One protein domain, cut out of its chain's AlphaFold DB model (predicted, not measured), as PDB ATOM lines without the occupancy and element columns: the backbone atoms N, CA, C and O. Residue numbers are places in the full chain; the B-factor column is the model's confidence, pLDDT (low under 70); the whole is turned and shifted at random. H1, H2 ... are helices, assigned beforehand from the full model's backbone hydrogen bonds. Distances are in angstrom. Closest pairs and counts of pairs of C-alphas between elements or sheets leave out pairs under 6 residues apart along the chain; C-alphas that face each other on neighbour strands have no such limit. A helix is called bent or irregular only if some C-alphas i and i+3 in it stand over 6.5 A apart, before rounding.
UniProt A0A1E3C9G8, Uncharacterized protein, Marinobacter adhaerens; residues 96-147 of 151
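What this domain is: This is residues 96 to 147 of the 151 residues of an uncharacterized protein of Marinobacter adhaerens (UniProt A0A1E3C9G8). One long helix, H1, makes the length like a handle, and beyond residue 113 its last residues join three short helices, H2, H3 and H4, in a small compact head. Residues 96 to 113 of H1 stick out free. The 52 printed residues hold four named helices, H1 to H4 in chain order, and no named strand: all helix. The whole is only just extended, close to loose, with a radius of gyration of the C-alphas of 14.9 A and spans of 44 by 20 by 17 A.

How they stand to each other: H1, residues 96 to 123, has a kink of 31 degrees near residue 117 and is only just irregular, with C-alphas 117 and 120 6.6 A apart. With residues 117 to 121 alone it touches H4, residues 139 to 146, at a steep tilt of 55 degrees, the same way; the closest C-alphas, of Pro 120 and Gly 140, are 5.1 A apart. H2, residues 125 to 128, is close to H1 but not clearly touching, the closest C-alphas being those of Cys 121 and Cys 128, 5.4 A apart. H3, residues 133 to 136, is close to H2 but not clearly touching, with C-alphas 128 and 136 the closest at 6.3 A; H3 and H4 meet only through their link. Every O i to N i+4 pair is within hydrogen-bond range in H4, and 22 of 24 in H1; H2 and H3 are too short for such a pair.

Where its parts are: H1 runs 39.4 A from C-alpha 96 at (73.633, 185.571, 137.850) to C-alpha 123 at (110.896, 191.439, 149.385). H2 measures 4.9 A, H3 5.4 A and H4 10.9 A, ending at C-alpha 146 at (109.561, 200.176, 163.228).

The domain as a whole: The C-alphas of Tyr 96 and Ser 147, the two farthest apart, are 46.5 A apart. The printed part has no cut, and its three links are tight. Mean pLDDT of the printed part is 74.8; residues 120 to 122 and 133 to 147 are under 70.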
ATOM      1  N   TYR A  96      72.296 186.146 138.015       80.75
ATOM      2  CA  TYR A  96      73.633 185.571 137.850       80.75
ATOM      3  C   TYR A  96      74.671 186.587 137.341       80.75
ATOM      4  O   TYR A  96      75.836 186.470 137.702       80.75
ATOM      5  N   LYS A  97      74.278 187.598 136.544       79.75
ATOM      6  CA  LYS A  97      75.195 188.659 136.083       79.75
ATOM      7  C   LYS A  97      75.612 189.556 137.245       79.75
ATOM      8  O   LYS A  97      76.786 189.883 137.363       79.75
ATOM      9  N   VAL A  98      74.667 189.892 138.128       82.38
ATOM     10  CA  VAL A  98      74.945 190.647 139.363       82.38
ATOM     11  C   VAL A  98      75.861 189.839 140.282       82.38
ATOM     12  O   VAL A  98      76.854 190.365 140.776       82.38
ATOM     13  N   PHE A  99      75.581 188.544 140.449       86.25
ATOM     14  CA  PHE A  99      76.426 187.642 141.230       86.25
ATOM     15  C   PHE A  99      77.852 187.539 140.669       86.25
ATOM     16  O   PHE A  99      78.807 187.695 141.421       86.25
ATOM     17  N   LEU A 100      78.010 187.333 139.356       86.75
ATOM     18  CA  LEU A 100      79.322 187.280 138.698       86.75
ATOM     19  C   LEU A 100      80.097 188.589 138.849       86.75
ATOM     20  O   LEU A 100      81.287 188.553 139.147       86.75
ATOM     21  N   ALA A 101      79.432 189.732 138.673       87.25
ATOM     22  CA  ALA A 101      80.057 191.038 138.859       87.25
ATOM     23  C   ALA A 101      80.548 191.221 140.304       87.25
ATOM     24  O   ALA A 101      81.683 191.641 140.521       87.25
ATOM     25  N   MET A 102      79.731 190.839 141.290       90.88
ATOM     26  CA  MET A 102      80.103 190.905 142.702       90.88
ATOM     27  C   MET A 102      81.234 189.927 143.048       90.88
ATOM     28  O   MET A 102      82.160 190.295 143.763       90.88
ATOM     29  N   ALA A 103      81.209 188.708 142.506       91.25
ATOM     30  CA  ALA A 103      82.268 187.723 142.697       91.25
ATOM     31  C   ALA A 103      83.598 188.191 142.092       91.25
ATOM     32  O   ALA A 103      84.637 188.058 142.730       91.25
ATOM     33  N   PHE A 104      83.573 188.786 140.895       92.19
ATOM     34  CA  PHE A 104      84.763 189.362 140.267       92.19
ATOM     35  C   PHE A 104      85.324 190.534 141.085       92.19
ATOM     36  O   PHE A 104      86.530 190.616 141.315       92.19
ATOM     37  N   PHE A 105      84.452 191.413 141.582       92.38
ATOM     38  CA  PHE A 105      84.847 192.504 142.472       92.38
ATOM     39  C   PHE A 105      85.485 191.992 143.778       92.38
ATOM     40  O   PHE A 105      86.554 192.449 144.167       92.38
ATOM     41  N   LEU A 106      84.896 190.982 144.421       93.19
ATOM     42  CA  LEU A 106      85.469 190.380 145.631       93.19
ATOM     43  C   LEU A 106      86.783 189.642 145.355       93.19
ATOM     44  O   LEU A 106      87.706 189.730 146.158       93.19
ATOM     45  N   ALA A 107      86.897 188.948 144.222       92.62
ATOM     46  CA  ALA A 107      88.123 188.259 143.830       92.62
ATOM     47  C   ALA A 107      89.266 189.243 143.554       92.62
ATOM     48  O   ALA A 107      90.393 189.003 143.976       92.62
ATOM     49  N   THR A 108      88.982 190.367 142.891       92.00
ATOM     50  CA  THR A 108      89.982 191.420 142.660       92.00
ATOM     51  C   THR A 108      90.404 192.094 143.962       92.00
ATOM     52  O   THR A 108      91.601 192.208 144.206       92.00
ATOM     53  N   MET A 109      89.465 192.451 144.845       91.44
ATOM     54  CA  MET A 109      89.806 192.975 146.175       91.44
ATOM     55  C   MET A 109      90.609 191.970 147.010       91.44
ATOM     56  O   MET A 109      91.609 192.340 147.620       91.44
ATOM     57  N   GLY A 110      90.203 190.699 147.013       89.94
ATOM     58  CA  GLY A 110      90.914 189.626 147.704       89.94
ATOM     59  C   GLY A 110      92.314 189.401 147.139       89.94
ATOM     60  O   GLY A 110      93.251 189.220 147.906       89.94
ATOM     61  N   GLY A 111      92.477 189.487 145.817       88.44
ATOM     62  CA  GLY A 111      93.776 189.421 145.151       88.44
ATOM     63  C   GLY A 111      94.693 190.584 145.523       88.44
ATOM     64  O   GLY A 111      95.866 190.356 145.786       88.44
ATOM     65  N   VAL A 112      94.163 191.810 145.610       86.19
ATOM     66  CA  VAL A 112      94.927 192.984 146.070       86.19
ATOM     67  C   VAL A 112      95.328 192.838 147.537       86.19
ATOM     68  O   VAL A 112      96.478 193.090 147.872       86.19
ATOM     69  N   PHE A 113      94.413 192.396 148.404       83.75
ATOM     70  CA  PHE A 113      94.719 192.158 149.816       83.75
ATOM     71  C   PHE A 113      95.780 191.065 149.985       83.75
ATOM     72  O   PHE A 113      96.761 191.261 150.691       83.75
ATOM     73  N   TRP A 114      95.624 189.946 149.276       81.00
ATOM     74  CA  TRP A 114      96.600 188.860 149.238       81.00
ATOM     75  C   TRP A 114      97.969 189.338 148.753       81.00
ATOM     76  O   TRP A 114      98.976 189.044 149.389       81.00
ATOM     77  N   PHE A 115      98.006 190.107 147.662       81.50
ATOM     78  CA  PHE A 115      99.240 190.674 147.133       81.50
ATOM     79  C   PHE A 115      99.901 191.609 148.149       81.50
ATOM     80  O   PHE A 115     101.061 191.401 148.468       81.50
ATOM     81  N   ALA A 116      99.161 192.547 148.743       77.56
ATOM     82  CA  ALA A 116      99.691 193.469 149.750       77.56
ATOM     83  C   ALA A 116     100.174 192.759 151.030       77.56
ATOM     84  O   ALA A 116     101.103 193.224 151.683       77.56
ATOM     85  N   SER A 117      99.565 191.631 151.406       72.25
ATOM     86  CA  SER A 117     100.037 190.814 152.530       72.25
ATOM     87  C   SER A 117     101.295 190.005 152.202       72.25
ATOM     88  O   SER A 117     102.067 189.704 153.107       72.25
ATOM     89  N   ILE A 118     101.509 189.637 150.936       72.88
ATOM     90  CA  ILE A 118     102.621 188.772 150.515       72.88
ATOM     91  C   ILE A 118     103.819 189.549 149.983       72.88
ATOM     92  O   ILE A 118     104.945 189.124 150.219       72.88
ATOM     93  N   GLU A 119     103.602 190.679 149.318       72.44
ATOM     94  CA  GLU A 119     104.636 191.614 148.863       72.44
ATOM     95  C   GLU A 119     105.732 191.867 149.921       72.44
ATOM     96  O   GLU A 119     106.896 191.612 149.609       72.44
ATOM     97  N   PRO A 120     105.427 192.209 151.193       68.00
ATOM     98  CA  PRO A 120     106.464 192.419 152.210       68.00
ATOM     99  C   PRO A 120     107.248 191.146 152.563       68.00
ATOM    100  O   PRO A 120     108.405 191.220 152.965       68.00
ATOM    101  N   CYS A 121     106.635 189.970 152.415       67.62
ATOM    102  CA  CYS A 121     107.294 188.688 152.657       67.62
ATOM    103  C   CYS A 121     108.147 188.251 151.453       67.62
ATOM    104  O   CYS A 121     109.163 187.588 151.642       67.62
ATOM    105  N   LEU A 122     107.774 188.634 150.224       69.38
ATOM    106  CA  LEU A 122     108.569 188.384 149.017       69.38
ATOM    107  C   LEU A 122     109.832 189.253 148.967       69.38
ATOM    108  O   LEU A 122     110.883 188.745 148.583       69.38
ATOM    109  N   ASP A 123     109.748 190.519 149.383       72.62
ATOM    110  CA  ASP A 123     110.896 191.439 149.385       72.62
ATOM    111  C   ASP A 123     111.947 191.091 150.455       72.62
ATOM    112  O   ASP A 123     113.144 191.278 150.233       72.62
ATOM    113  N   GLN A 124     111.530 190.551 151.607       75.31
ATOM    114  CA  GLN A 124     112.409 190.175 152.727       75.31
ATOM    115  C   GLN A 124     112.262 188.690 153.081       75.31
ATOM    116  O   GLN A 124     112.057 188.303 154.235       75.31
ATOM    117  N   TRP A 125     112.368 187.837 152.062       70.81
ATOM    118  CA  TRP A 125     112.127 186.397 152.184       70.81
ATOM    119  C   TRP A 125     112.994 185.711 153.255       70.81
ATOM    120  O   TRP A 125     112.495 184.873 154.007       70.81
ATOM    121  N   ASP A 126     114.262 186.116 153.395       74.38
ATOM    122  CA  ASP A 126     115.215 185.542 154.362       74.38
ATOM    123  C   ASP A 126     114.839 185.795 155.837       74.38
ATOM    124  O   ASP A 126     115.218 185.028 156.732       74.38
ATOM    125  N   GLU A 127     114.109 186.877 156.109       72.00
ATOM    126  CA  GLU A 127     113.579 187.212 157.435       72.00
ATOM    127  C   GLU A 127     112.186 186.616 157.627       72.00
ATOM    128  O   GLU A 127     111.895 186.043 158.679       72.00
ATOM    129  N   CYS A 128     111.364 186.643 156.573       71.31
ATOM    130  CA  CYS A 128     110.016 186.091 156.595       71.31
ATOM    131  C   CYS A 128     110.003 184.576 156.872       71.31
ATOM    132  O   CYS A 128     109.162 184.087 157.625       71.31
ATOM    133  N   GLN A 129     110.971 183.820 156.340       71.50
ATOM    134  CA  GLN A 129     111.041 182.361 156.500       71.50
ATOM    135  C   GLN A 129     111.362 181.899 157.936       71.50
ATOM    136  O   GLN A 129     111.183 180.724 158.259       71.50
ATOM    137  N   LYS A 130     111.843 182.805 158.799       78.38
ATOM    138  CA  LYS A 130     112.164 182.521 160.209       78.38
ATOM    139  C   LYS A 130     110.973 182.729 161.149       78.38
ATOM    140  O   LYS A 130     111.061 182.341 162.311       78.38
ATOM    141  N   LEU A 131     109.896 183.349 160.669       73.38
ATOM    142  CA  LEU A 131     108.708 183.671 161.457       73.38
ATOM    143  C   LEU A 131     107.705 182.511 161.459       73.38
ATOM    144  O   LEU A 131     107.648 181.706 160.528       73.38
ATOM    145  N   GLU A 132     106.884 182.423 162.505       76.94
ATOM    146  CA  GLU A 132     105.787 181.456 162.533       76.94
ATOM    147  C   GLU A 132     104.674 181.883 161.558       76.94
ATOM    148  O   GLU A 132     104.459 183.069 161.300       76.94
ATOM    149  N   TRP A 133     103.949 180.913 160.992       67.69
ATOM    150  CA  TRP A 133     103.001 181.132 159.885       67.69
ATOM    151  C   TRP A 133     101.921 182.194 160.168       67.69
ATOM    152  O   TRP A 133     101.416 182.822 159.239       67.69
ATOM    153  N   TYR A 134     101.564 182.408 161.438       68.31
ATOM    154  CA  TYR A 134     100.582 183.413 161.853       68.31
ATOM    155  C   TYR A 134     101.171 184.830 161.963       68.31
ATOM    156  O   TYR A 134     100.421 185.802 161.933       68.31
ATOM    157  N   GLU A 135     102.496 184.973 162.055       68.69
ATOM    158  CA  GLU A 135     103.179 186.271 162.092       68.69
ATOM    159  C   GLU A 135     103.503 186.799 160.691       68.69
ATOM    160  O   GLU A 135     103.544 188.018 160.495       68.69
ATOM    161  N   MET A 136     103.637 185.899 159.710       64.88
ATOM    162  CA  MET A 136     103.927 186.217 158.305       64.88
ATOM    163  C   MET A 136     102.915 187.195 157.693       64.88
ATOM    164  O   MET A 136     103.303 188.138 157.011       64.88
ATOM    165  N   GLY A 137     101.620 187.044 157.995       61.81
ATOM    166  CA  GLY A 137     100.571 187.938 157.477       61.81
ATOM    167  C   GLY A 137     100.606 189.366 158.044       61.81
ATOM    168  O   GLY A 137      99.999 190.269 157.477       61.81
ATOM    169  N   SER A 138     101.317 189.581 159.156       64.69
ATOM    170  CA  SER A 138     101.447 190.879 159.837       64.69
ATOM    171  C   SER A 138     102.820 191.529 159.657       64.69
ATOM    172  O   SER A 138     103.036 192.646 160.129       64.69
ATOM    173  N   PHE A 139     103.750 190.846 158.984       62.72
ATOM    174  CA  PHE A 139     105.147 191.259 158.887       62.72
ATOM    175  C   PHE A 139     105.297 192.648 158.252       62.72
ATOM    176  O   PHE A 139     105.973 193.509 158.812       62.72
ATOM    177  N   GLY A 140     104.547 192.931 157.180       57.00
ATOM    178  CA  GLY A 140     104.516 194.263 156.566       57.00
ATOM    179  C   GLY A 140     104.057 195.376 157.519       57.00
ATOM    180  O   GLY A 140     104.615 196.466 157.496       57.00
ATOM    181  N   LEU A 141     103.100 195.110 158.417       58.97
ATOM    182  CA  LEU A 141     102.643 196.093 159.413       58.97
ATOM    183  C   LEU A 141     103.679 196.327 160.524       58.97
ATOM    184  O   LEU A 141     103.834 197.462 160.972       58.97
ATOM    185  N   LYS A 142     104.399 195.278 160.949       58.62
ATOM    186  CA  LYS A 142     105.471 195.387 161.955       58.62
ATOM    187  C   LYS A 142     106.650 196.214 161.420       58.62
ATOM    188  O   LYS A 142     107.061 197.161 162.086       58.62
ATOM    189  N   VAL A 143     107.102 195.958 160.188       57.66
ATOM    190  CA  VAL A 143     108.207 196.704 159.548       57.66
ATOM    191  C   VAL A 143     107.869 198.191 159.354       57.66
ATOM    192  O   VAL A 143     108.693 199.050 159.657       57.66
ATOM    193  N   PHE A 144     106.639 198.524 158.938       53.22
ATOM    194  CA  PHE A 144     106.179 199.921 158.838       53.22
ATOM    195  C   PHE A 144     106.088 200.640 160.195       53.22
ATOM    196  O   PHE A 144     106.256 201.856 160.256       53.22
ATOM    197  N   SER A 145     105.812 199.915 161.285       56.62
ATOM    198  CA  SER A 145     105.763 200.498 162.634       56.62
ATOM    199  C   SER A 145     107.149 200.760 163.236       56.62
ATOM    200  O   SER A 145     107.282 201.626 164.098       56.62
ATOM    201  N   GLU A 146     108.175 200.043 162.767       55.81
ATOM    202  CA  GLU A 146     109.561 200.176 163.228       55.81
ATOM    203  C   GLU A 146     110.422 201.081 162.342       55.81
ATOM    204  O   GLU A 146     111.477 201.528 162.794       55.81
ATOM    205  N   SER A 147     109.999 201.412 161.116       46.75
ATOM    206  CA  SER A 147     110.686 202.420 160.309       46.75
ATOM    207  C   SER A 147     110.501 203.813 160.933       46.75
ATOM    208  O   SER A 147     109.382 204.335 160.911       46.75
TER     209      SER A 147